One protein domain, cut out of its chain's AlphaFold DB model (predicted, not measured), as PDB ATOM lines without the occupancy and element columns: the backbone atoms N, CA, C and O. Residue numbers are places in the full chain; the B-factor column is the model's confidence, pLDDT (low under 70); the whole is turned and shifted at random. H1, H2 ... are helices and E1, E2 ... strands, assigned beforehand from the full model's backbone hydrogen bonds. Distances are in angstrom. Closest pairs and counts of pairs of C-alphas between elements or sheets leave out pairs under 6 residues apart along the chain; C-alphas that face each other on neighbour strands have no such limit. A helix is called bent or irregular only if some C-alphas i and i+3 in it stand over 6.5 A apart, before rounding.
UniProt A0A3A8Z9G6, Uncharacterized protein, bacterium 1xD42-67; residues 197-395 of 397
ATOM      1  N   GLU A 197     197.913 190.387 211.822       89.81
ATOM      2  CA  GLU A 197     199.338 190.197 211.546       89.81
ATOM      3  C   GLU A 197     199.933 188.956 212.224       89.81
ATOM      4  O   GLU A 197     200.899 188.397 211.708       89.81
ATOM      5  N   VAL A 198     199.333 188.472 213.321       88.88
ATOM      6  CA  VAL A 198     199.784 187.265 214.035       88.88
ATOM      7  C   VAL A 198     199.692 185.999 213.176       88.88
ATOM      8  O   VAL A 198     200.553 185.131 213.303       88.88
ATOM      9  N   CYS A 199     198.713 185.874 212.268       92.62
ATOM     10  CA  CYS A 199     198.601 184.668 211.433       92.62
ATOM     11  C   CYS A 199     199.542 184.655 210.218       92.62
ATOM     12  O   CYS A 199     199.875 183.575 209.723       92.62
ATOM     13  N   LEU A 200     199.996 185.822 209.740       93.44
ATOM     14  CA  LEU A 200     200.748 185.942 208.484       93.44
ATOM     15  C   LEU A 200     202.073 185.149 208.472       93.44
ATOM     16  O   LEU A 200     202.320 184.469 207.477       93.44
ATOM     17  N   PRO A 201     202.902 185.127 209.542       91.75
ATOM     18  CA  PRO A 201     204.119 184.309 209.588       91.75
ATOM     19  C   PRO A 201     203.870 182.798 209.515       91.75
ATOM     20  O   PRO A 201     204.798 182.040 209.235       91.75
ATOM     21  N   PHE A 202     202.641 182.358 209.795       92.69
ATOM     22  CA  PHE A 202     202.243 180.957 209.747       92.69
ATOM     23  C   PHE A 202     201.537 180.573 208.446       92.69
ATOM     24  O   PHE A 202     201.325 179.382 208.222       92.69
ATOM     25  N   LEU A 203     201.144 181.538 207.607       95.50
ATOM     26  CA  LEU A 203     200.404 181.290 206.372       95.50
ATOM     27  C   LEU A 203     201.300 180.581 205.341       95.50
ATOM     28  O   LEU A 203     202.426 180.994 205.077       95.50
ATOM     29  N   THR A 204     200.786 179.496 204.763       94.69
ATOM     30  CA  THR A 204     201.514 178.599 203.842       94.69
ATOM     31  C   THR A 204     200.778 178.310 202.536       94.69
ATOM     32  O   THR A 204     201.374 177.771 201.604       94.69
ATOM     33  N   GLY A 205     199.495 178.658 202.449       94.44
ATOM     34  CA  GLY A 205     198.687 178.476 201.252       94.44
ATOM     35  C   GLY A 205     197.379 179.249 201.341       94.44
ATOM     36  O   GLY A 205     196.809 179.400 202.419       94.44
ATOM     37  N   VAL A 206     196.904 179.731 200.194       95.50
ATOM     38  CA  VAL A 206     195.590 180.367 200.054       95.50
ATOM     39  C   VAL A 206     194.950 179.858 198.776       95.50
ATOM     40  O   VAL A 206     195.521 179.998 197.693       95.50
ATOM     41  N   ARG A 207     193.757 179.278 198.886       94.00
ATOM     42  CA  ARG A 207     192.994 178.765 197.744       94.00
ATOM     43  C   ARG A 207     191.553 179.242 197.820       94.00
ATOM     44  O   ARG A 207     190.965 179.316 198.892       94.00
ATOM     45  N   ALA A 208     190.978 179.600 196.679       92.69
ATOM     46  CA  ALA A 208     189.642 180.179 196.631       92.69
ATOM     47  C   ALA A 208     188.807 179.630 195.471       92.69
ATOM     48  O   ALA A 208     189.320 179.273 194.410       92.69
ATOM     49  N   LEU A 209     187.485 179.620 195.640       90.00
ATOM     50  CA  LEU A 209     186.541 179.231 194.595       90.00
ATOM     51  C   LEU A 209     185.411 180.260 194.496       90.00
ATOM     52  O   LEU A 209     184.715 180.543 195.468       90.00
ATOM     53  N   ARG A 210     185.192 180.821 193.301       86.12
ATOM     54  CA  ARG A 210     184.201 181.898 193.077       86.12
ATOM     55  C   ARG A 210     182.746 181.423 193.001       86.12
ATOM     56  O   ARG A 210     181.832 182.233 193.103       86.12
ATOM     57  N   ARG A 211     182.505 180.134 192.748       77.06
ATOM     58  CA  ARG A 211     181.160 179.541 192.628       77.06
ATOM     59  C   ARG A 211     181.137 178.196 193.350       77.06
ATOM     60  O   ARG A 211     182.099 177.453 193.177       77.06
ATOM     61  N   PRO A 212     180.080 177.869 194.112       67.06
ATOM     62  CA  PRO A 212     180.029 176.616 194.853       67.06
ATOM     63  C   PRO A 212     180.019 175.421 193.891       67.06
ATOM     64  O   PRO A 212     179.592 175.566 192.736       67.06
ATOM     65  N   PRO A 213     180.466 174.239 194.345       62.75
ATOM     66  CA  PRO A 213     180.425 173.044 193.524       62.75
ATOM     67  C   PRO A 213     178.982 172.683 193.137       62.75
ATOM     68  O   PRO A 213     178.080 172.638 193.972       62.75
ATOM     69  N   VAL A 214     178.761 172.419 191.847       58.28
ATOM     70  CA  VAL A 214     177.530 171.791 191.356       58.28
ATOM     71  C   VAL A 214     177.554 170.320 191.768       58.28
ATOM     72  O   VAL A 214     178.497 169.601 191.446       58.28
ATOM     73  N   PHE A 215     176.529 169.894 192.501       53.22
ATOM     74  CA  PHE A 215     176.425 168.544 193.049       53.22
ATOM     75  C   PHE A 215     176.040 167.515 191.963       53.22
ATOM     76  O   PHE A 215     175.266 167.874 191.070       53.22
ATOM     77  N   PRO A 216     176.503 166.246 192.021       49.94
ATOM     78  CA  PRO A 216     177.328 165.614 193.058       49.94
ATOM     79  C   PRO A 216     178.840 165.828 192.918       49.94
ATOM     80  O   PRO A 216     179.376 165.900 191.815       49.94
ATOM     81  N   LEU A 217     179.543 165.824 194.060       49.56
ATOM     82  CA  LEU A 217     181.012 165.910 194.142       49.56
ATOM     83  C   LEU A 217     181.738 164.778 193.381       49.56
ATOM     84  O   LEU A 217     182.874 164.954 192.954       49.56
ATOM     85  N   SER A 218     181.081 163.640 193.141       41.28
ATOM     86  CA  SER A 218     181.607 162.551 192.304       41.28
ATOM     87  C   SER A 218     181.643 162.874 190.803       41.28
ATOM     88  O   SER A 218     182.403 162.252 190.065       41.28
ATOM     89  N   LEU A 219     180.860 163.858 190.342       39.88
ATOM     90  CA  LEU A 219     180.868 164.364 188.964       39.88
ATOM     91  C   LEU A 219     181.678 165.664 188.826       39.88
ATOM     92  O   LEU A 219     181.576 166.362 187.814       39.88
ATOM     93  N   PHE A 220     182.498 166.003 189.826       44.56
ATOM     94  CA  PHE A 220     183.244 167.252 189.839       44.56
ATOM     95  C   PHE A 220     184.439 167.233 188.877       44.56
ATOM     96  O   PHE A 220     185.578 166.935 189.240       44.56
ATOM     97  N   GLN A 221     184.192 167.606 187.617       42.72
ATOM     98  CA  GLN A 221     185.257 167.966 186.681       42.72
ATOM     99  C   GLN A 221     185.936 169.265 187.134       42.72
ATOM    100  O   GLN A 221     185.522 170.361 186.756       42.72
ATOM    101  N   LYS A 222     186.974 169.097 187.965       49.09
ATOM    102  CA  LYS A 222     188.064 170.030 188.302       49.09
ATOM    103  C   LYS A 222     187.958 171.420 187.655       49.09
ATOM    104  O   LYS A 222     188.673 171.734 186.704       49.09
ATOM    105  N   ARG A 223     187.136 172.300 188.231       49.81
ATOM    106  CA  ARG A 223     187.430 173.734 188.166       49.81
ATOM    107  C   ARG A 223     188.479 173.988 189.230       49.81
ATOM    108  O   ARG A 223     188.136 173.974 190.407       49.81
ATOM    109  N   ALA A 224     189.728 174.132 188.790       58.56
ATOM    110  CA  ALA A 224     190.857 174.378 189.672       58.56
ATOM    111  C   ALA A 224     190.528 175.526 190.632       58.56
ATOM    112  O   ALA A 224     190.027 176.572 190.199       58.56
ATOM    113  N   ALA A 225     190.794 175.312 191.918       71.38
ATOM    114  CA  ALA A 225     190.799 176.398 192.877       71.38
ATOM    115  C   ALA A 225     191.785 177.477 192.412       71.38
ATOM    116  O   ALA A 225     192.860 177.182 191.891       71.38
ATOM    117  N   GLU A 226     191.398 178.735 192.583       84.75
ATOM    118  CA  GLU A 226     192.270 179.878 192.354       84.75
ATOM    119  C   GLU A 226     193.283 179.893 193.503       84.75
ATOM    120  O   GLU A 226     192.949 180.284 194.620       84.75
ATOM    121  N   GLU A 227     194.489 179.383 193.251       86.94
ATOM    122  CA  GLU A 227     195.617 179.514 194.172       86.94
ATOM    123  C   GLU A 227     196.074 180.974 194.162       86.94
ATOM    124  O   GLU A 227     196.421 181.529 193.116       86.94
ATOM    125  N   ILE A 228     196.013 181.619 195.326       89.06
ATOM    126  CA  ILE A 228     196.324 183.038 195.470       89.06
ATOM    127  C   ILE A 228     197.739 183.155 196.036       89.06
ATOM    128  O   ILE A 228     198.059 182.590 197.085       89.06
ATOM    129  N   SER A 229     198.599 183.898 195.335       89.38
ATOM    130  CA  SER A 229     199.950 184.187 195.820       89.38
ATOM    131  C   SER A 229     199.870 184.969 197.129       89.38
ATOM    132  O   SER A 229     199.349 186.083 197.141       89.38
ATOM    133  N   HIS A 230     200.399 184.377 198.199       89.38
ATOM    134  CA  HIS A 230     200.389 184.910 199.565       89.38
ATOM    135  C   HIS A 230     201.775 185.368 200.054       89.38
ATOM    136  O   HIS A 230     201.938 185.792 201.197       89.38
ATOM    137  N   GLN A 231     202.803 185.284 199.200       88.62
ATOM    138  CA  GLN A 231     204.153 185.719 199.555       88.62
ATOM    139  C   GLN A 231     204.196 187.238 199.749       88.62
ATOM    140  O   GLN A 231     203.888 187.994 198.830       88.62
ATOM    141  N   GLY A 232     204.616 187.674 200.939       88.25
ATOM    142  CA  GLY A 232     204.727 189.093 201.281       88.25
ATOM    143  C   GLY A 232     203.402 189.785 201.606       88.25
ATOM    144  O   GLY A 232     203.379 191.011 201.635       88.25
ATOM    145  N   TRP A 233     202.320 189.033 201.847       94.69
ATOM    146  CA  TRP A 233     201.045 189.596 202.298       94.69
ATOM    147  C   TRP A 233     201.180 190.420 203.578       94.69
ATOM    148  O   TRP A 233     201.884 190.040 204.516       94.69
ATOM    149  N   THR A 234     200.439 191.522 203.619       94.06
ATOM    150  CA  THR A 234     200.173 192.310 204.818       94.06
ATOM    151  C   THR A 234     198.776 191.976 205.355       94.06
ATOM    152  O   THR A 234     198.061 191.121 204.826       94.06
ATOM    153  N   VAL A 235     198.363 192.667 206.419       93.12
ATOM    154  CA  VAL A 235     196.992 192.577 206.940       93.12
ATOM    155  C   VAL A 235     195.960 192.994 205.883       93.12
ATOM    156  O   VAL A 235     194.889 192.401 205.833       93.12
ATOM    157  N   GLN A 236     196.287 193.935 204.990       93.94
ATOM    158  CA  GLN A 236     195.336 194.459 204.005       93.94
ATOM    159  C   GLN A 236     194.952 193.421 202.940       93.94
ATOM    160  O   GLN A 236     193.773 193.287 202.625       93.94
ATOM    161  N   GLU A 237     195.903 192.639 202.417       95.69
ATOM    162  CA  GLU A 237     195.605 191.564 201.459       95.69
ATOM    163  C   GLU A 237     194.785 190.433 202.102       95.69
ATOM    164  O   GLU A 237     193.894 189.859 201.465       95.69
ATOM    165  N   LEU A 238     195.042 190.144 203.384       96.00
ATOM    166  CA  LEU A 238     194.263 189.183 204.162       96.00
ATOM    167  C   LEU A 238     192.827 189.683 204.406       96.00
ATOM    168  O   LEU A 238     191.869 188.937 204.196       96.00
ATOM    169  N   GLU A 239     192.655 190.944 204.797       95.44
ATOM    170  CA  GLU A 239     191.335 191.567 204.938       95.44
ATOM    171  C   GLU A 239     190.584 191.613 203.597       95.44
ATOM    172  O   GLU A 239     189.389 191.316 203.564       95.44
ATOM    173  N   GLU A 240     191.263 191.888 202.476       95.44
ATOM    174  CA  GLU A 240     190.639 191.891 201.148       95.44
ATOM    175  C   GLU A 240     190.144 190.493 200.739       95.44
ATOM    176  O   GLU A 240     189.025 190.355 200.229       95.44
ATOM    177  N   VAL A 241     190.932 189.430 200.959       95.44
ATOM    178  CA  VAL A 241     190.489 188.069 200.605       95.44
ATOM    179  C   VAL A 241     189.333 187.599 201.495       95.44
ATOM    180  O   VAL A 241     188.392 186.974 200.992       95.44
ATOM    181  N   LEU A 242     189.346 187.960 202.782       95.94
ATOM    182  CA  LEU A 242     188.252 187.687 203.715       95.94
ATOM    183  C   LEU A 242     186.983 188.463 203.328       95.94
ATOM    184  O   LEU A 242     185.913 187.860 203.213       95.94
ATOM    185  N   ASP A 243     187.085 189.759 203.008       95.19
ATOM    186  CA  ASP A 243     185.951 190.542 202.507       95.19
ATOM    187  C   ASP A 243     185.394 189.963 201.202       95.19
ATOM    188  O   ASP A 243     184.177 189.884 201.034       95.19
ATOM    189  N   ARG A 244     186.234 189.464 200.286       94.12
ATOM    190  CA  ARG A 244     185.748 188.758 199.087       94.12
ATOM    191  C   ARG A 244     184.866 187.550 199.445       94.12
ATOM    192  O   ARG A 244     183.915 187.280 198.709       94.12
ATOM    193  N   PHE A 245     185.096 186.855 200.559       93.94
ATOM    194  CA  PHE A 245     184.172 185.824 201.049       93.94
ATOM    195  C   PHE A 245     182.927 186.413 201.738       93.94
ATOM    196  O   PHE A 245     181.803 185.996 201.426       93.94
ATOM    197  N   TYR A 246     183.082 187.405 202.619       92.88
ATOM    198  CA  TYR A 246     181.968 188.028 203.349       92.88
ATOM    199  C   TYR A 246     180.970 188.721 202.406       92.88
ATOM    200  O   TYR A 246     179.764 188.492 202.496       92.88
ATOM    201  N   SER A 247     181.461 189.461 201.410       90.88
ATOM    202  CA  SER A 247     180.683 190.069 200.318       90.88
ATOM    203  C   SER A 247     180.073 189.059 199.329       90.88
ATOM    204  O   SER A 247     179.327 189.446 198.432       90.88
ATOM    205  N   GLY A 248     180.368 187.759 199.465       89.69
ATOM    206  CA  GLY A 248     179.834 186.698 198.606       89.69
ATOM    207  C   GLY A 248     180.471 186.609 197.213       89.69
ATOM    208  O   GLY A 248     179.962 185.886 196.357       89.69
ATOM    209  N   ARG A 249     181.590 187.311 196.978       90.88
ATOM    210  CA  ARG A 249     182.403 187.205 195.749       90.88
ATOM    211  C   ARG A 249     183.161 185.869 195.670       90.88
ATOM    212  O   ARG A 249     183.537 185.445 194.575       90.88
ATOM    213  N   LEU A 250     183.357 185.203 196.811       91.31
ATOM    214  CA  LEU A 250     183.829 183.825 196.937       91.31
ATOM    215  C   LEU A 250     182.734 182.923 197.521       91.31
ATOM    216  O   LEU A 250     181.964 183.316 198.400       91.31
ATOM    217  N   ALA A 251     182.701 181.691 197.021       89.88
ATOM    218  CA  ALA A 251     181.901 180.591 197.541       89.88
ATOM    219  C   ALA A 251     182.711 179.656 198.455       89.88
ATOM    220  O   ALA A 251     182.133 178.941 199.267       89.88
ATOM    221  N   TRP A 252     184.036 179.663 198.312       92.25
ATOM    222  CA  TRP A 252     184.977 178.927 199.148       92.25
ATOM    223  C   TRP A 252     186.243 179.768 199.323       92.25
ATOM    224  O   TRP A 252     186.724 180.344 198.339       92.25
ATOM    225  N   LEU A 253     186.771 179.828 200.541       95.06
ATOM    226  CA  LEU A 253     188.108 180.330 200.848       95.06
ATOM    227  C   LEU A 253     188.781 179.379 201.845       95.06
ATOM    228  O   LEU A 253     188.241 179.141 202.920       95.06
ATOM    229  N   GLU A 254     189.942 178.863 201.462       95.62
ATOM    230  CA  GLU A 254     190.802 177.971 202.235       95.62
ATOM    231  C   GLU A 254     192.095 178.724 202.592       95.62
ATOM    232  O   GLU A 254     192.787 179.223 201.695       95.62
ATOM    233  N   LEU A 255     192.422 178.812 203.886       96.88
ATOM    234  CA  LEU A 255     193.693 179.343 204.393       96.88
ATOM    235  C   LEU A 255     194.467 178.222 205.100       96.88
ATOM    236  O   LEU A 255     193.996 177.676 206.098       96.88
ATOM    237  N   ASP A 256     195.656 177.896 204.596       96.00
ATOM    238  CA  ASP A 256     196.528 176.844 205.123       96.00
ATOM    239  C   ASP A 256     197.663 177.422 205.970       96.00
ATOM    240  O   ASP A 256     198.414 178.288 205.512       96.00
ATOM    241  N   PHE A 257     197.872 176.874 207.165       95.06
ATOM    242  CA  PHE A 257     198.862 177.343 208.133       95.06
ATOM    243  C   PHE A 257     199.826 176.240 208.585       95.06
ATOM    244  O   PHE A 257     199.452 175.070 208.691       95.06
ATOM    245  N   SER A 258     201.057 176.630 208.925       93.50
ATOM    246  CA  SER A 258     202.061 175.792 209.590       93.50
ATOM    247  C   SER A 258     202.372 176.356 210.976       93.50
ATOM    248  O   SER A 258     203.172 177.280 211.120       93.50
ATOM    249  N   LEU A 259     201.753 175.775 211.998       88.88
ATOM    250  CA  LEU A 259     201.806 176.212 213.392       88.88
ATOM    251  C   LEU A 259     202.857 175.434 214.186       88.88
ATOM    252  O   LEU A 259     203.315 174.369 213.773       88.88
ATOM    253  N   GLN A 260     203.251 175.962 215.345       81.31
ATOM    254  CA  GLN A 260     204.081 175.215 216.289       81.31
ATOM    255  C   GLN A 260     203.182 174.254 217.076       81.31
ATOM    256  O   GLN A 260     202.298 174.693 217.807       81.31
ATOM    257  N   GLY A 261     203.387 172.949 216.887       71.25
ATOM    258  CA  GLY A 261     202.736 171.906 217.678       71.25
ATOM    259  C   GLY A 261     203.466 171.629 218.992       71.25
ATOM    260  O   GLY A 261     204.320 172.411 219.411       71.25
ATOM    261  N   GLU A 262     203.191 170.484 219.624       68.00
ATOM    262  CA  GLU A 262     203.801 170.127 220.911       68.00
ATOM    263  C   GLU A 262     205.341 170.237 220.928       68.00
ATOM    264  O   GLU A 262     206.073 169.733 220.067       68.00
ATOM    265  N   GLY A 263     205.846 170.897 221.972       71.94
ATOM    266  CA  GLY A 263     207.265 171.153 222.172       71.94
ATOM    267  C   GLY A 263     207.984 170.026 222.909       71.94
ATOM    268  O   GLY A 263     207.832 169.863 224.118       71.94
ATOM    269  N   THR A 264     208.884 169.313 222.231       70.50
ATOM    270  CA  THR A 264     209.756 168.322 222.884       70.50
ATOM    271  C   THR A 264     210.988 169.000 223.492       70.50
ATOM    272  O   THR A 264     211.834 169.536 222.773       70.50
ATOM    273  N   PHE A 265     211.152 168.949 224.819       75.44
ATOM    274  CA  PHE A 265     212.344 169.497 225.482       75.44
ATOM    275  C   PHE A 265     213.583 168.606 225.296       75.44
ATOM    276  O   PHE A 265     213.746 167.563 225.938       75.44
ATOM    277  N   ILE A 266     214.522 169.052 224.461       78.88
ATOM    278  CA  ILE A 266     215.764 168.330 224.179       78.88
ATOM    279  C   ILE A 266     216.832 168.719 225.209       78.88
ATOM    280  O   ILE A 266     217.575 169.689 225.036       78.88
ATOM    281  N   ARG A 267     216.964 167.906 226.271       74.19
ATOM    282  CA  ARG A 267     217.917 168.118 227.386       74.19
ATOM    283  C   ARG A 267     219.344 168.461 226.932       74.19
ATOM    284  O   ARG A 267     219.938 169.386 227.475       74.19
ATOM    285  N   ARG A 268     219.875 167.766 225.912       80.12
ATOM    286  CA  ARG A 268     221.235 167.996 225.368       80.12
ATOM    287  C   ARG A 268     221.429 169.370 224.705       80.12
ATOM    288  O   ARG A 268     222.555 169.837 224.632       80.12
ATOM    289  N   LEU A 269     220.353 170.004 224.230       78.75
ATOM    290  CA  LEU A 269     220.381 171.337 223.612       78.75
ATOM    291  C   LEU A 269     219.921 172.444 224.573       78.75
ATOM    292  O   LEU A 269     220.036 173.616 224.228       78.75
ATOM    293  N   ARG A 270     219.364 172.082 225.742       75.75
ATOM    294  CA  ARG A 270     218.627 172.981 226.655       75.75
ATOM    295  C   ARG A 270     217.568 173.835 225.934       75.75
ATOM    296  O   ARG A 270     217.347 174.987 226.290       75.75
ATOM    297  N   LYS A 271     216.924 173.266 224.910       79.75
ATOM    298  CA  LYS A 271     215.917 173.931 224.074       79.75
ATOM    299  C   LYS A 271     214.718 173.018 223.853       79.75
ATOM    300  O   LYS A 271     214.882 171.811 223.665       79.75
ATOM    301  N   THR A 272     213.535 173.615 223.835       71.75
ATOM    302  CA  THR A 272     212.318 172.986 223.316       71.75
ATOM    303  C   THR A 272     212.357 173.036 221.794       71.75
ATOM    304  O   THR A 272     212.658 174.082 221.222       71.75
ATOM    305  N   VAL A 273     212.101 171.902 221.146       74.44
ATOM    306  CA  VAL A 273     211.926 171.811 219.695       74.44
ATOM    307  C   VAL A 273     210.463 171.502 219.430       74.44
ATOM    308  O   VAL A 273     209.973 170.445 219.828       74.44
ATOM    309  N   TYR A 274     209.787 172.441 218.781       74.44
ATOM    310  CA  TYR A 274     208.407 172.305 218.332       74.44
ATOM    311  C   TYR A 274     208.391 171.627 216.963       74.44
ATOM    312  O   TYR A 274     209.234 171.930 216.111       74.44
ATOM    313  N   GLN A 275     207.463 170.698 216.751       76.25
ATOM    314  CA  GLN A 275     207.224 170.136 215.421       76.25
ATOM    315  C   GLN A 275     206.225 171.029 214.672       76.25
ATOM    316  O   GLN A 275     205.250 171.465 215.286       76.25
ATOM    317  N   PRO A 276     206.439 171.331 213.379       84.12
ATOM    318  CA  PRO A 276     205.458 172.068 212.598       84.12
ATOM    319  C   PRO A 276     204.222 171.193 212.365       84.12
ATOM    320  O   PRO A 276     204.331 170.066 211.876       84.12
ATOM    321  N   VAL A 277     203.053 171.724 212.704       87.00
ATOM    322  CA  VAL A 277     201.746 171.091 212.518       87.00
ATOM    323  C   VAL A 277     200.942 171.906 211.516       87.00
ATOM    324  O   VAL A 277     201.043 173.130 211.474       87.00
ATOM    325  N   ARG A 278     200.139 171.236 210.689       90.94
ATOM    326  CA  ARG A 278     199.285 171.907 209.708       90.94
ATOM    327  C   ARG A 278     197.932 172.225 210.329       90.94
ATOM    328  O   ARG A 278     197.321 171.347 210.932       90.94
ATOM    329  N   ALA A 279     197.435 173.423 210.069       93.06
ATOM    330  CA  ALA A 279     196.043 173.769 210.308       93.06
ATOM    331  C   ALA A 279     195.423 174.369 209.042       93.06
ATOM    332  O   ALA A 279     196.140 174.943 208.224       93.06
ATOM    333  N   THR A 280     194.110 174.239 208.868       95.19
ATOM    334  CA  THR A 280     193.385 174.841 207.737       95.19
ATOM    335  C   THR A 280     192.105 175.505 208.232       95.19
ATOM    336  O   THR A 280     191.331 174.872 208.945       95.19
ATOM    337  N   LEU A 281     191.868 176.756 207.836       96.88
ATOM    338  CA  LEU A 281     190.579 177.436 207.986       96.88
ATOM    339  C   LEU A 281     189.809 177.341 206.662       96.88
ATOM    340  O   LEU A 281     190.304 177.802 205.635       96.88
ATOM    341  N   GLU A 282     188.594 176.800 206.706       95.81
ATOM    342  CA  GLU A 282     187.689 176.675 205.559       95.81
ATOM    343  C   GLU A 282     186.453 177.555 205.758       95.81
ATOM    344  O   GLU A 282     185.650 177.339 206.672       95.81
ATOM    345  N   LEU A 283     186.263 178.527 204.869       95.69
ATOM    346  CA  LEU A 283     185.065 179.357 204.800       95.69
ATOM    347  C   LEU A 283     184.241 178.940 203.584       95.69
ATOM    348  O   LEU A 283     184.658 179.131 202.440       95.69
ATOM    349  N   ILE A 284     183.059 178.368 203.827       93.25
ATOM    350  CA  ILE A 284     182.270 177.675 202.805       93.25
ATOM    351  C   ILE A 284     180.872 178.288 202.704       93.25
ATOM    352  O   ILE A 284     180.192 178.521 203.703       93.25
ATOM    353  N   ARG A 285     180.413 178.532 201.475       91.44
ATOM    354  CA  ARG A 285     179.117 179.141 201.162       91.44
ATOM    355  C   ARG A 285     178.342 178.293 200.160       91.44
ATOM    356  O   ARG A 285     178.756 178.108 199.017       91.44
ATOM    357  N   GLU A 286     177.142 177.882 200.550       88.19
ATOM    358  CA  GLU A 286     176.192 177.174 199.698       88.19
ATOM    359  C   GLU A 286     174.903 177.993 199.542       88.19
ATOM    360  O   GLU A 286     174.054 178.055 200.431       88.19
ATOM    361  N   LYS A 287     174.718 178.604 198.365       85.19
ATOM    362  CA  LYS A 287     173.583 179.497 198.066       85.19
ATOM    363  C   LYS A 287     173.529 180.662 199.074       85.19
ATOM    364  O   LYS A 287     174.344 181.575 198.982       85.19
ATOM    365  N   LYS A 288     172.574 180.631 200.011       87.69
ATOM    366  CA  LYS A 288     172.398 181.609 201.099       87.69
ATOM    367  C   LYS A 288     172.916 181.113 202.453       87.69
ATOM    368  O   LYS A 288     172.820 181.865 203.408       87.69
ATOM    369  N   ARG A 289     173.427 179.882 202.538       93.12
ATOM    370  CA  ARG A 289     173.940 179.284 203.773       93.12
ATOM    371  C   ARG A 289     175.459 179.383 203.834       93.12
ATOM    372  O   ARG A 289     176.113 179.300 202.790       93.12
ATOM    373  N   CYS A 290     176.005 179.498 205.036       93.88
ATOM    374  CA  CYS A 290     177.444 179.541 205.285       93.88
ATOM    375  C   CYS A 290     177.838 178.540 206.374       93.88
ATOM    376  O   CYS A 290     177.063 178.270 207.288       93.88
ATOM    377  N   MET A 291     179.060 178.026 206.289       94.31
ATOM    378  CA  MET A 291     179.690 177.191 207.307       94.31
ATOM    379  C   MET A 291     181.164 177.594 207.421       94.31
ATOM    380  O   MET A 291     181.777 178.011 206.435       94.31
ATOM    381  N   CYS A 292     181.714 177.509 208.627       96.12
ATOM    382  CA  CYS A 292     183.097 177.857 208.929       96.12
ATOM    383  C   CYS A 292     183.715 176.696 209.710       96.12
ATOM    384  O   CYS A 292     183.147 176.269 210.721       96.12
ATOM    385  N   LEU A 293     184.829 176.161 209.213       95.25
ATOM    386  CA  LEU A 293     185.522 175.007 209.782       95.25
ATOM    387  C   LEU A 293     186.983 175.354 210.058       95.25
ATOM    388  O   LEU A 293     187.610 176.047 209.261       95.25
ATOM    389  N   PHE A 294     187.549 174.801 211.123       94.31
ATOM    390  CA  PHE A 294     188.986 174.819 211.369       94.31
ATOM    391  C   PHE A 294     189.479 173.394 211.629       94.31
ATOM    392  O   PHE A 294     188.972 172.705 212.512       94.31
ATOM    393  N   LEU A 295     190.447 172.939 210.836       92.00
ATOM    394  CA  LEU A 295     191.015 171.594 210.899       92.00
ATOM    395  C   LEU A 295     192.408 171.667 211.519       92.00
ATOM    396  O   LEU A 295     193.268 172.354 210.968       92.00
ATOM    397  N   ASP A 296     192.643 170.942 212.613       89.19
ATOM    398  CA  ASP A 296     193.936 170.896 213.306       89.19
ATOM    399  C   ASP A 296     194.535 169.480 213.290       89.19
ATOM    400  O   ASP A 296     193.964 168.541 213.848       89.19
ATOM    401  N   ASP A 297     195.705 169.323 212.660       85.56
ATOM    402  CA  ASP A 297     196.428 168.047 212.610       85.56
ATOM    403  C   ASP A 297     197.131 167.675 213.930       85.56
ATOM    404  O   ASP A 297     197.599 166.541 214.041       85.56
ATOM    405  N   GLN A 298     197.250 168.580 214.914       82.00
ATOM    406  CA  GLN A 298     197.894 168.254 216.194       82.00
ATOM    407  C   GLN A 298     197.064 167.215 216.933       82.00
ATOM    408  O   GLN A 298     197.569 166.149 217.279       82.00
ATOM    409  N   ASP A 299     195.786 167.533 217.116       75.75
ATOM    410  CA  ASP A 299     194.849 166.766 217.929       75.75
ATOM    411  C   ASP A 299     193.914 165.902 217.060       75.75
ATOM    412  O   ASP A 299     193.140 165.106 217.585       75.75
ATOM    413  N   SER A 300     194.022 166.008 215.726       82.81
ATOM    414  CA  SER A 300     193.107 165.399 214.744       82.81
ATOM    415  C   SER A 300     191.657 165.865 214.921       82.81
ATOM    416  O   SER A 300     190.721 165.065 214.889       82.81
ATOM    417  N   CYS A 301     191.490 167.169 215.152       83.81
ATOM    418  CA  CYS A 301     190.215 167.796 215.488       83.81
ATOM    419  C   CYS A 301     189.640 168.584 214.306       83.81
ATOM    420  O   CYS A 301     190.334 169.395 213.682       83.81
ATOM    421  N   LEU A 302     188.335 168.419 214.073       89.12
ATOM    422  CA  LEU A 302     187.528 169.314 213.246       89.12
ATOM    423  C   LEU A 302     186.689 170.224 214.149       89.12
ATOM    424  O   LEU A 302     185.721 169.785 214.770       89.12
ATOM    425  N   TYR A 303     187.023 171.510 214.176       91.38
ATOM    426  CA  TYR A 303     186.218 172.539 214.823       91.38
ATOM    427  C   TYR A 303     185.224 173.135 213.824       91.38
ATOM    428  O   TYR A 303     185.600 173.486 212.707       91.38
ATOM    429  N   ARG A 304     183.960 173.289 214.221       92.75
ATOM    430  CA  ARG A 304     182.912 173.961 213.439       92.75
ATOM    431  C   ARG A 304     182.427 175.189 214.187       92.75
ATOM    432  O   ARG A 304     182.213 175.120 215.396       92.75
ATOM    433  N   LEU A 305     182.242 176.305 213.492       94.31
ATOM    434  CA  LEU A 305     181.661 177.491 214.111       94.31
ATOM    435  C   LEU A 305     180.163 177.268 214.342       94.31
ATOM    436  O   LEU A 305     179.432 176.898 213.424       94.31
ATOM    437  N   ILE A 306     179.711 177.515 215.566       92.06
ATOM    438  CA  ILE A 306     178.325 177.309 215.975       92.06
ATOM    439  C   ILE A 306     177.469 178.483 215.487       92.06
ATOM    440  O   ILE A 306     177.703 179.643 215.834       92.06
ATOM    441  N   ALA A 307     176.472 178.159 214.666       91.50
ATOM    442  CA  ALA A 307     175.478 179.076 214.130       91.50
ATOM    443  C   ALA A 307     174.269 179.245 215.056       91.50
ATOM    444  O   ALA A 307     173.736 180.349 215.152       91.50
ATOM    445  N   ASP A 308     173.871 178.178 215.755       86.44
ATOM    446  CA  ASP A 308     172.835 178.210 216.785       86.44
ATOM    447  C   ASP A 308     173.336 177.530 218.065       86.44
ATOM    448  O   ASP A 308     173.786 176.387 218.043       86.44
ATOM    449  N   ARG A 309     173.307 178.260 219.182       80.75
ATOM    450  CA  ARG A 309     173.899 177.817 220.452       80.75
ATOM    451  C   ARG A 309     172.908 177.077 221.343       80.75
ATOM    452  O   ARG A 309     173.366 176.323 222.190       80.75
ATOM    453  N   THR A 310     171.602 177.262 221.156       78.44
ATOM    454  CA  THR A 310     170.570 176.564 221.939       78.44
ATOM    455  C   THR A 310     170.634 175.045 221.732       78.44
ATOM    456  O   THR A 310     170.961 174.362 222.701       78.44
ATOM    457  N   PRO A 311     170.478 174.492 220.509       78.00
ATOM    458  CA  PRO A 311     170.564 173.043 220.302       78.00
ATOM    459  C   PRO A 311     171.923 172.475 220.738       78.00
ATOM    460  O   PRO A 311     171.977 171.477 221.441       78.00
ATOM    461  N   TYR A 312     173.032 173.163 220.433       78.62
ATOM    462  CA  TYR A 312     174.376 172.718 220.830       78.62
ATOM    463  C   TYR A 312     174.589 172.595 222.355       78.62
ATOM    464  O   TYR A 312     175.434 171.814 222.791       78.62
ATOM    465  N   MET A 313     173.883 173.395 223.160       74.19
ATOM    466  CA  MET A 313     174.056 173.440 224.617       74.19
ATOM    467  C   MET A 313     172.977 172.671 225.388       74.19
ATOM    468  O   MET A 313     173.218 172.327 226.545       74.19
ATOM    469  N   GLU A 314     171.801 172.454 224.792       75.94
ATOM    470  CA  GLU A 314     170.599 171.962 225.483       75.94
ATOM    471  C   GLU A 314     170.115 170.585 224.986       75.94
ATOM    472  O   GLU A 314     169.408 169.903 225.727       75.94
ATOM    473  N   GLU A 315     170.495 170.149 223.778       78.44
ATOM    474  CA  GLU A 315     170.074 168.862 223.195       78.44
ATOM    475  C   GLU A 315     171.148 167.769 223.363       78.44
ATOM    476  O   GLU A 315     172.354 168.028 223.324       78.44
ATOM    477  N   GLU A 316     170.717 166.512 223.523       74.69
ATOM    478  CA  GLU A 316     171.625 165.359 223.497       74.69
ATOM    479  C   GLU A 316     172.126 165.085 222.069       74.69
ATOM    480  O   GLU A 316     171.453 165.379 221.079       74.69
ATOM    481  N   SER A 317     173.326 164.514 221.934       72.81
ATOM    482  CA  SER A 317     174.016 164.432 220.638       72.81
ATOM    483  C   SER A 317     173.366 163.505 219.603       72.81
ATOM    484  O   SER A 317     173.688 163.599 218.421       72.81
ATOM    485  N   ASP A 318     172.457 162.627 220.022       77.75
ATOM    486  CA  ASP A 318     171.612 161.791 219.166       77.75
ATOM    487  C   ASP A 318     170.276 162.459 218.782       77.75
ATOM    488  O   ASP A 318     169.592 161.979 217.875       77.75
ATOM    489  N   GLN A 319     169.924 163.572 219.434       78.75
ATOM    490  CA  GLN A 319     168.714 164.363 219.188       78.75
ATOM    491  C   GLN A 319     168.972 165.568 218.265       78.75
ATOM    492  O   GLN A 319     168.037 166.040 217.616       78.75
ATOM    493  N   LEU A 320     170.230 166.020 218.163       84.31
ATOM    494  CA  LEU A 320     170.651 167.155 217.334       84.31
ATOM    495  C   LEU A 320     170.160 167.028 215.883       84.31
ATOM    496  O   LEU A 320     170.520 166.099 215.153       84.31
ATOM    497  N   GLU A 321     169.377 168.010 215.429       88.81
ATOM    498  CA  GLU A 321     168.877 168.017 214.055       88.81
ATOM    499  C   GLU A 321     170.020 168.033 213.029       88.81
ATOM    500  O   GLU A 321     170.885 168.913 213.039       88.81
ATOM    501  N   GLN A 322     169.970 167.125 212.056       92.12
ATOM    502  CA  GLN A 322     170.923 167.084 210.950       92.12
ATOM    503  C   GLN A 322     170.385 167.768 209.689       92.12
ATOM    504  O   GLN A 322     169.192 167.756 209.383       92.12
ATOM    505  N   THR A 323     171.288 168.356 208.909       92.44
ATOM    506  CA  THR A 323     170.994 168.958 207.608       92.44
ATOM    507  C   THR A 323     172.009 168.514 206.561       92.44
ATOM    508  O   THR A 323     173.126 168.109 206.871       92.44
ATOM    509  N   VAL A 324     171.630 168.610 205.289       90.38
ATOM    510  CA  VAL A 324     172.549 168.364 204.175       90.38
ATOM    511  C   VAL A 324     173.166 169.693 203.752       90.38
ATOM    512  O   VAL A 324     172.423 170.598 203.370       90.38
ATOM    513  N   PHE A 325     174.494 169.812 203.780       87.12
ATOM    514  CA  PHE A 325     175.260 170.979 203.323       87.12
ATOM    515  C   PHE A 325     176.357 170.526 202.354       87.12
ATOM    516  O   PHE A 325     177.167 169.666 202.695       87.12
ATOM    517  N   LEU A 326     176.345 171.037 201.114       82.62
ATOM    518  CA  LEU A 326     177.169 170.519 200.005       82.62
ATOM    519  C   LEU A 326     177.126 168.980 199.887       82.62
ATOM    520  O   LEU A 326     178.127 168.329 199.595       82.62
ATOM    521  N   GLY A 327     175.950 168.396 200.136       79.94
ATOM    522  CA  GLY A 327     175.715 166.952 200.068       79.94
ATOM    523  C   GLY A 327     176.338 166.109 201.184       79.94
ATOM    524  O   GLY A 327     176.192 164.892 201.139       79.94
ATOM    525  N   GLN A 328     176.989 166.726 202.170       83.69
ATOM    526  CA  GLN A 328     177.387 166.070 203.413       83.69
ATOM    527  C   GLN A 328     176.288 166.236 204.457       83.69
ATOM    528  O   GLN A 328     175.680 167.306 204.548       83.69
ATOM    529  N   THR A 329     176.052 165.200 205.255       88.88
ATOM    530  CA  THR A 329     175.236 165.315 206.465       88.88
ATOM    531  C   THR A 329     176.070 166.000 207.543       88.88
ATOM    532  O   THR A 329     177.167 165.543 207.858       88.88
ATOM    533  N   VAL A 330     175.567 167.108 208.076       90.19
ATOM    534  CA  VAL A 330     176.191 167.898 209.144       90.19
ATOM    535  C   VAL A 330     175.124 168.331 210.138       90.19
ATOM    536  O   VAL A 330     173.954 168.463 209.773       90.19
ATOM    537  N   ASP A 331     175.511 168.610 211.374       91.00
ATOM    538  CA  ASP A 331     174.553 169.084 212.365       91.00
ATOM    539  C   ASP A 331     174.084 170.503 212.022       91.00
ATOM    540  O   ASP A 331     174.878 171.403 211.711       91.00
ATOM    541  N   ARG A 332     172.769 170.718 212.074       91.19
ATOM    542  CA  ARG A 332     172.101 171.955 211.647       91.19
ATOM    543  C   ARG A 332     172.604 173.178 212.407       91.19
ATOM    544  O   ARG A 332     172.714 174.247 211.805       91.19
ATOM    545  N   TYR A 333     172.967 173.006 213.679       90.44
ATOM    546  CA  TYR A 333     173.488 174.063 214.546       90.44
ATOM    547  C   TYR A 333     174.819 174.667 214.055       90.44
ATOM    548  O   TYR A 333     175.200 175.735 214.521       90.44
ATOM    549  N   THR A 334     175.516 174.038 213.099       92.81
ATOM    550  CA  THR A 334     176.776 174.545 212.505       92.81
ATOM    551  C   THR A 334     176.589 175.300 211.188       92.81
ATOM    552  O   THR A 334     177.538 175.869 210.644       92.81
ATOM    553  N   VAL A 335     175.362 175.334 210.659       94.75
ATOM    554  CA  VAL A 335     175.061 175.916 209.349       94.75
ATOM    555  C   VAL A 335     174.286 177.217 209.519       94.75
ATOM    556  O   VAL A 335     173.083 177.225 209.795       94.75
ATOM    557  N   PHE A 336     174.960 178.336 209.265       94.75
ATOM    558  CA  PHE A 336     174.333 179.651 209.221       94.75
ATOM    559  C   PHE A 336     173.346 179.704 208.052       94.75
ATOM    560  O   PHE A 336     173.719 179.456 206.906       94.75
ATOM    561  N   GLN A 337     172.086 180.046 208.331       91.38
ATOM    562  CA  GLN A 337     171.033 180.149 207.307       91.38
ATOM    563  C   GLN A 337     171.039 181.500 206.565       91.38
ATOM    564  O   GLN A 337     170.303 181.689 205.594       91.38
ATOM    565  N   GLU A 338     171.876 182.432 207.020       88.62
ATOM    566  CA  GLU A 338     172.039 183.775 206.471       88.62
ATOM    567  C   GLU A 338     173.259 183.871 205.542       88.62
ATOM    568  O   GLU A 338     174.282 183.230 205.794       88.62
ATOM    569  N   PRO A 339     173.215 184.722 204.498       79.56
ATOM    570  CA  PRO A 339     174.334 184.869 203.573       79.56
ATOM    571  C   PRO A 339     175.507 185.662 204.168       79.56
ATOM    572  O   PRO A 339     176.634 185.513 203.695       79.56
ATOM    573  N   GLN A 340     175.278 186.519 205.162       86.06
ATOM    574  CA  GLN A 340     176.311 187.374 205.760       86.06
ATOM    575  C   GLN A 340     176.200 187.357 207.291       86.06
ATOM    576  O   GLN A 340     175.904 188.386 207.896       86.06
ATOM    577  N   PRO A 341     176.397 186.190 207.931       87.62
ATOM    578  CA  PRO A 341     176.242 186.065 209.372       87.62
ATOM    579  C   PRO A 341     177.351 186.852 210.074       87.62
ATOM    580  O   PRO A 341     178.533 186.540 209.919       87.62
ATOM    581  N   ALA A 342     176.978 187.844 210.884       88.00
ATOM    582  CA  ALA A 342     177.924 188.721 211.585       88.00
ATOM    583  C   ALA A 342     178.887 187.969 212.531       88.00
ATOM    584  O   ALA A 342     179.957 188.478 212.864       88.00
ATOM    585  N   ALA A 343     178.533 186.744 212.933       89.06
ATOM    586  CA  ALA A 343     179.401 185.859 213.698       89.06
ATOM    587  C   ALA A 343     180.661 185.436 212.921       89.06
ATOM    588  O   ALA A 343     181.737 185.451 213.507       89.06
ATOM    589  N   ILE A 344     180.573 185.110 211.620       92.69
ATOM    590  CA  ILE A 344     181.742 184.601 210.878       92.69
ATOM    591  C   ILE A 344     182.884 185.637 210.856       92.69
ATOM    592  O   ILE A 344     183.966 185.278 211.312       92.69
ATOM    593  N   PRO A 345     182.695 186.907 210.431       91.94
ATOM    594  CA  PRO A 345     183.776 187.893 210.454       91.94
ATOM    595  C   PRO A 345     184.379 188.106 211.847       91.94
ATOM    596  O   PRO A 345     185.597 188.164 211.982       91.94
ATOM    597  N   ARG A 346     183.543 188.172 212.894       90.44
ATOM    598  CA  ARG A 346     184.000 188.382 214.276       90.44
ATOM    599  C   ARG A 346     184.878 187.231 214.770       90.44
ATOM    600  O   ARG A 346     185.939 187.464 215.342       90.44
ATOM    601  N   GLU A 347     184.427 185.999 214.564       92.31
ATOM    602  CA  GLU A 347     185.076 184.805 215.111       92.31
ATOM    603  C   GLU A 347     186.280 184.356 214.278       92.31
ATOM    604  O   GLU A 347     187.274 183.908 214.844       92.31
ATOM    605  N   VAL A 348     186.243 184.554 212.954       94.56
ATOM    606  CA  VAL A 348     187.409 184.354 212.079       94.56
ATOM    607  C   VAL A 348     188.516 185.343 212.426       94.56
ATOM    608  O   VAL A 348     189.651 184.918 212.623       94.56
ATOM    609  N   SER A 349     188.207 186.638 212.565       92.69
ATOM    610  CA  SER A 349     189.235 187.625 212.908       92.69
ATOM    611  C   SER A 349     189.858 187.361 214.282       92.69
ATOM    612  O   SER A 349     191.077 187.440 214.413       92.69
ATOM    613  N   PHE A 350     189.054 186.969 215.279       90.62
ATOM    614  CA  PHE A 350     189.567 186.590 216.600       90.62
ATOM    615  C   PHE A 350     190.447 185.328 216.562       90.62
ATOM    616  O   PHE A 350     191.453 185.254 217.263       90.62
ATOM    617  N   LEU A 351     190.073 184.320 215.766       93.06
ATOM    618  CA  LEU A 351     190.864 183.098 215.618       93.06
ATOM    619  C   LEU A 351     192.209 183.381 214.939       93.06
ATOM    620  O   LEU A 351     193.244 182.919 215.412       93.06
ATOM    621  N   LEU A 352     192.202 184.157 213.852       94.81
ATOM    622  CA  LEU A 352     193.414 184.496 213.107       94.81
ATOM    623  C   LEU A 352     194.376 185.354 213.938       94.81
ATOM    624  O   LEU A 352     195.577 185.095 213.926       94.81
ATOM    625  N   SER A 353     193.877 186.313 214.721       90.50
ATOM    626  CA  SER A 353     194.756 187.115 215.576       90.50
ATOM    627  C   SER A 353     195.321 186.380 216.795       90.50
ATOM    628  O   SER A 353     196.223 186.886 217.458       90.50
ATOM    629  N   ARG A 354     194.829 185.172 217.086       88.56
ATOM    630  CA  ARG A 354     195.295 184.309 218.182       88.56
ATOM    631  C   ARG A 354     195.706 182.919 217.710       88.56
ATOM    632  O   ARG A 354     195.604 181.942 218.448       88.56
ATOM    633  N   LEU A 355     196.158 182.815 216.462       88.94
ATOM    634  CA  LEU A 355     196.512 181.537 215.848       88.94
ATOM    635  C   LEU A 355     197.770 180.900 216.475       88.94
ATOM    636  O   LEU A 355     197.928 179.678 216.464       88.94
ATOM    637  N   ASP A 356     198.627 181.721 217.082       79.88
ATOM    638  CA  ASP A 356     199.766 181.320 217.913       79.88
ATOM    639  C   ASP A 356     199.345 180.605 219.213       79.88
ATOM    640  O   ASP A 356     200.056 179.731 219.705       79.88
ATOM    641  N   CYS A 357     198.162 180.938 219.738       78.56
ATOM    642  CA  CYS A 357     197.549 180.375 220.939       78.56
ATOM    643  C   CYS A 357     196.157 179.775 220.652       78.56
ATOM    644  O   CYS A 357     195.249 179.847 221.489       78.56
ATOM    645  N   ARG A 358     195.997 179.161 219.466       81.38
ATOM    646  CA  ARG A 358     194.715 178.689 218.902       81.38
ATOM    647  C   ARG A 358     193.868 177.847 219.853       81.38
ATOM    648  O   ARG A 358     192.652 177.996 219.854       81.38
ATOM    649  N   ASP A 359     194.488 177.041 220.712       76.94
ATOM    650  CA  ASP A 359     193.811 176.201 221.702       76.94
ATOM    651  C   ASP A 359     192.906 177.053 222.609       76.94
ATOM    652  O   ASP A 359     191.794 176.654 222.942       76.94
ATOM    653  N   SER A 360     193.330 178.280 222.940       76.81
ATOM    654  CA  SER A 360     192.523 179.257 223.686       76.81
ATOM    655  C   SER A 360     191.441 179.932 222.836       76.81
ATOM    656  O   SER A 360     190.392 180.301 223.364       76.81
ATOM    657  N   ALA A 361     191.678 180.103 221.532       81.31
ATOM    658  CA  ALA A 361     190.733 180.708 220.589       81.31
ATOM    659  C   ALA A 361     189.636 179.742 220.102       81.31
ATOM    660  O   ALA A 361     188.561 180.193 219.708       81.31
ATOM    661  N   LEU A 362     189.892 178.434 220.180       79.94
ATOM    662  CA  LEU A 362     188.977 177.349 219.814       79.94
ATOM    663  C   LEU A 362     188.365 176.649 221.035       79.94
ATOM    664  O   LEU A 362     187.367 175.949 220.885       79.94
ATOM    665  N   SER A 363     188.930 176.838 222.237       70.69
ATOM    666  CA  SER A 363     188.470 176.213 223.486       70.69
ATOM    667  C   SER A 363     186.959 176.378 223.688       70.69
ATOM    668  O   SER A 363     186.507 177.493 223.974       70.69
ATOM    669  N   PRO A 364     186.169 175.285 223.663       64.94
ATOM    670  CA  PRO A 364     184.734 175.355 223.932       64.94
ATOM    671  C   PRO A 364     184.434 175.932 225.323       64.94
ATOM    672  O   PRO A 364     183.427 176.609 225.509       64.94
ATOM    673  N   THR A 365     185.340 175.740 226.288       60.28
ATOM    674  CA  THR A 365     185.208 176.245 227.662       60.28
ATOM    675  C   THR A 365     185.520 177.741 227.775       60.28
ATOM    676  O   THR A 365     184.747 178.475 228.382       60.28
ATOM    677  N   LEU A 366     186.631 178.229 227.199       65.12
ATOM    678  CA  LEU A 366     186.992 179.659 227.279       65.12
ATOM    679  C   LEU A 366     186.152 180.531 226.338       65.12
ATOM    680  O   LEU A 366     185.946 181.711 226.613       65.12
ATOM    681  N   ARG A 367     185.677 179.950 225.231       73.38
ATOM    682  CA  ARG A 367     184.867 180.610 224.198       73.38
ATOM    683  C   ARG A 367     183.396 180.213 224.261       73.38
ATOM    684  O   ARG A 367     182.679 180.444 223.298       73.38
ATOM    685  N   MET A 368     182.924 179.658 225.379       65.62
ATOM    686  CA  MET A 368     181.493 179.484 225.656       65.62
ATOM    687  C   MET A 368     180.709 178.681 224.594       65.62
ATOM    688  O   MET A 368     179.554 179.001 224.314       65.62
ATOM    689  N   GLY A 369     181.309 177.670 223.966       71.25
ATOM    690  CA  GLY A 369     180.663 176.957 222.859       71.25
ATOM    691  C   GLY A 369     180.371 177.889 221.677       71.25
ATOM    692  O   GLY A 369     179.237 177.991 221.217       71.25
ATOM    693  N   VAL A 370     181.383 178.637 221.230       84.00
ATOM    694  CA  VAL A 370     181.390 179.310 219.918       84.00
ATOM    695  C   VAL A 370     181.874 178.359 218.819       84.00
ATOM    696  O   VAL A 370     181.396 178.439 217.691       84.00
ATOM    697  N   TRP A 371     182.771 177.431 219.154       87.12
ATOM    698  CA  TRP A 371     183.223 176.354 218.275       87.12
ATOM    699  C   TRP A 371     182.844 174.998 218.878       87.12
ATOM    700  O   TRP A 371     183.098 174.769 220.064       87.12
ATOM    701  N   SER A 372     182.275 174.097 218.073       84.31
ATOM    702  CA  SER A 372     182.110 172.683 218.424       84.31
ATOM    703  C   SER A 372     183.286 171.884 217.871       84.31
ATOM    704  O   SER A 372     183.582 171.950 216.681       84.31
ATOM    705  N   GLY A 373     183.993 171.155 218.734       78.81
ATOM    706  CA  GLY A 373     185.092 170.279 218.331       78.81
ATOM    707  C   GLY A 373     184.622 168.835 218.187       78.81
ATOM    708  O   GLY A 373     184.272 168.209 219.184       78.81
ATOM    709  N   GLU A 374     184.670 168.291 216.974       66.25
ATOM    710  CA  GLU A 374     184.655 166.846 216.749       66.25
ATOM    711  C   GLU A 374     186.099 166.349 216.695       66.25
ATOM    712  O   GLU A 374     186.803 166.511 215.696       66.25
ATOM    713  N   GLY A 375     186.541 165.742 217.790       56.81
ATOM    714  CA  GLY A 375     187.864 165.151 217.904       56.81
ATOM    715  C   GLY A 375     187.964 164.271 219.142       56.81
ATOM    716  O   GLY A 375     187.402 164.568 220.198       56.81
ATOM    717  N   THR A 376     188.662 163.153 219.006       47.97
ATOM    718  CA  THR A 376     188.877 162.170 220.064       47.97
ATOM    719  C   THR A 376     190.213 162.454 220.744       47.97
ATOM    720  O   THR A 376     191.268 162.353 220.123       47.97
ATOM    721  N   ILE A 377     190.175 162.745 222.054       48.38
ATOM    722  CA  ILE A 377     191.332 163.116 222.911       48.38
ATOM    723  C   ILE A 377     192.526 162.137 222.788       48.38
ATOM    724  O   ILE A 377     193.656 162.448 223.151       48.38
ATOM    725  N   THR A 378     192.284 160.926 222.292       53.75
ATOM    726  CA  THR A 378     193.250 159.837 222.164       53.75
ATOM    727  C   THR A 378     194.200 159.919 220.963       53.75
ATOM    728  O   THR A 378     195.153 159.137 220.953       53.75
ATOM    729  N   ASN A 379     193.975 160.807 219.979       63.97
ATOM    730  CA  ASN A 379     194.833 161.031 218.793       63.97
ATOM    731  C   ASN A 379     195.422 159.734 218.184       63.97
ATOM    732  O   ASN A 379     196.623 159.587 217.910       63.97
ATOM    733  N   THR A 380     194.575 158.713 218.052       76.44
ATOM    734  CA  THR A 380     194.986 157.376 217.620       76.44
ATOM    735  C   THR A 380     195.323 157.350 216.127       76.44
ATOM    736  O   THR A 380     195.209 158.337 215.401       76.44
ATOM    737  N   ALA A 381     195.783 156.200 215.627       78.81
ATOM    738  CA  ALA A 381     195.918 156.006 214.184       78.81
ATOM    739  C   ALA A 381     194.558 156.093 213.459       78.81
ATOM    740  O   ALA A 381     194.495 156.641 212.363       78.81
ATOM    741  N   ALA A 382     193.477 155.612 214.090       79.00
ATOM    742  CA  ALA A 382     192.124 155.689 213.543       79.00
ATOM    743  C   ALA A 382     191.586 157.128 213.546       79.00
ATOM    744  O   ALA A 382     191.008 157.558 212.553       79.00
ATOM    745  N   ASP A 383     191.841 157.891 214.615       73.94
ATOM    746  CA  ASP A 383     191.436 159.300 214.712       73.94
ATOM    747  C   ASP A 383     192.122 160.139 213.620       73.94
ATOM    748  O   ASP A 383     191.459 160.860 212.876       73.94
ATOM    749  N   ARG A 384     193.437 159.946 213.426       80.38
ATOM    750  CA  ARG A 384     194.204 160.587 212.341       80.38
ATOM    751  C   ARG A 384     193.725 160.197 210.947       80.38
ATOM    752  O   ARG A 384     193.668 161.059 210.075       80.38
ATOM    753  N   GLN A 385     193.381 158.928 210.724       83.94
ATOM    754  CA  GLN A 385     192.824 158.489 209.443       83.94
ATOM    755  C   GLN A 385     191.461 159.148 209.188       83.94
ATOM    756  O   GLN A 385     191.244 159.709 208.118       83.94
ATOM    757  N   ARG A 386     190.569 159.155 210.184       81.56
ATOM    758  CA  ARG A 386     189.245 159.781 210.083       81.56
ATOM    759  C   ARG A 386     189.340 161.285 209.832       81.56
ATOM    760  O   ARG A 386     188.615 161.813 208.996       81.56
ATOM    761  N   HIS A 387     190.264 161.967 210.505       84.75
ATOM    762  CA  HIS A 387     190.566 163.382 210.271       84.75
ATOM    763  C   HIS A 387     191.087 163.628 208.849       84.75
ATOM    764  O   HIS A 387     190.655 164.578 208.203       84.75
ATOM    765  N   GLN A 388     191.934 162.747 208.305       84.75
ATOM    766  CA  GLN A 388     192.354 162.815 206.897       84.75
ATOM    767  C   GLN A 388     191.184 162.608 205.922       84.75
ATOM    768  O   GLN A 388     191.054 163.382 204.977       84.75
ATOM    769  N   GLU A 389     190.305 161.634 206.165       84.81
ATOM    770  CA  GLU A 389     189.100 161.390 205.355       84.81
ATOM    771  C   GLU A 389     188.157 162.608 205.364       84.81
ATOM    772  O   GLU A 389     187.736 163.085 204.310       84.81
ATOM    773  N   VAL A 390     187.895 163.179 206.542       82.50
ATOM    774  CA  VAL A 390     187.117 164.417 206.722       82.50
ATOM    775  C   VAL A 390     187.781 165.603 206.014       82.50
ATOM    776  O   VAL A 390     187.117 166.382 205.330       82.50
ATOM    777  N   ARG A 391     189.105 165.725 206.113       84.69
ATOM    778  CA  ARG A 391     189.882 166.773 205.446       84.69
ATOM    779  C   ARG A 391     189.893 166.620 203.921       84.69
ATOM    780  O   ARG A 391     189.941 167.616 203.211       84.69
ATOM    781  N   GLU A 392     189.784 165.404 203.395       83.69
ATOM    782  CA  GLU A 392     189.605 165.164 201.959       83.69
ATOM    783  C   GLU A 392     188.209 165.521 201.427       83.69
ATOM    784  O   GLU A 392     188.071 165.753 200.222       83.69
ATOM    785  N   ILE A 393     187.194 165.562 202.296       83.00
ATOM    786  CA  ILE A 393     185.831 166.009 201.968       83.00
ATOM    787  C   ILE A 393     185.757 167.542 201.919       83.00
ATOM    788  O   ILE A 393     185.110 168.093 201.029       83.00
ATOM    789  N   TRP A 394     186.420 168.220 202.864       84.81
ATOM    790  CA  TRP A 394     186.278 169.662 203.101       84.81
ATOM    791  C   TRP A 394     187.424 170.548 202.596       84.81
ATOM    792  O   TRP A 394     187.405 171.734 202.894       84.81
ATOM    793  N   ARG A 395     188.391 170.031 201.828       79.38
ATOM    794  CA  ARG A 395     189.413 170.867 201.166       79.38
ATOM    795  C   ARG A 395     189.140 171.058 199.688       79.38
ATOM    796  O   ARG A 395     188.600 170.172 199.017       79.38
TER     797      ARG A 395
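AT A GLANCE: This is residues 197 to 395 of the 397 residues of an uncharacterized protein of bacterium 1xD42-67 (UniProt A0A3A8Z9G6). A twisted sheet of six strands, E1 E2 E3 E4 E5 E8, has H1, H3 and H4 over one face and H5 over the other, three layers with helices on both faces. Its long hairpin E2 and E3 makes the longest axis, its tip round Arg 268 reaching beyond the rest, while the small hairpin E6 and E7 lies towards the other end. The 199 printed residues run E1 H1 E2 E3 E4 E5 H2 E6 E7 H3 H4 E8 H5, five named helices and eight named strands, of mixed class; both sheets are antiparallel. The whole is compact, with a radius of gyration of the C-alphas of 17.3 A and spans of 56 by 43 by 33 A.

IN THESE COORDINATES: In the large sheet, E1 is residues 203 to 209, beginning at C-alpha 203 (200.404, 181.290, 206.372); E2 is 252 to 266, 41.1 A long; E3 is 271 to 286, 46.7 A; E4 is 289 to 296, 23.7 A; E5 is 301 to 305; E8 is 371 to 374. E6 is 322 to 325 and E7 is 328 to 331. The helices are H1, 235 to 246, 16.1 A; H2, 309 to 314; H3, 343 to 353, 15.5 A; H4, 355 to 362; and H5, 381 to 394, 20.1 A, ending at C-alpha 394 (186.278, 169.662, 203.101).

HOW THE PARTS SIT: E2 E3 E4 E5 form a meander, each strand the antiparallel neighbour of the one before; N 257 and O 279 are 2.8 A apart, N 282 and O 293 2.8 A, N 294 and O 303 2.8 A. At the edges, E1 pairs with E2 (N 207 and O 254, 3.0 A) and E8 with E5 (N 304 and O 372, 2.8 A). H1 lies over E2 at a height over the sheet of 10.4 A; their closest C-alphas, Phe 245 and Leu 253, are 6.8 A apart. On the same face H3 lies over E4, 9.7 A high, and only just not over E5, on which 2 of its C-alphas fall. H3 and H4 touch as a helical hairpin, Leu 351 and Ala 361 having the closest C-alphas, 5.5 A. H4 lies over none of the strands and is irregular: C-alphas 356 and 359 are 8.7 A apart. On the opposite face H5 lies over E4 and E5, 9.3 A high; its closest C-alphas to E5 are His 387 and Cys 301, 6.8 A. In the hairpin E6 and E7, N 323 and O 330 are 2.8 A apart. H2 is only just not on the large sheet, with 4 pairs of C-alphas within 10 A. In H1, H2, H3 and H5 every O i to N i+4 pair is within hydrogen-bond range; H4 has 1 of 4, and 2 of 5 O i to N i+3 pairs.

THE WHOLE: The farthest C-alphas, Arg 268 and Lys 288, are 56.2 A apart, and the printed part has no cut. The links E1 to H1, 25 residues, and E7 to H3, 11 residues, are long. The mean pLDDT of the printed part is 83.0; it is under 70 at residues 212 to 224, 262, 364 to 366, 368 and 374 to 379.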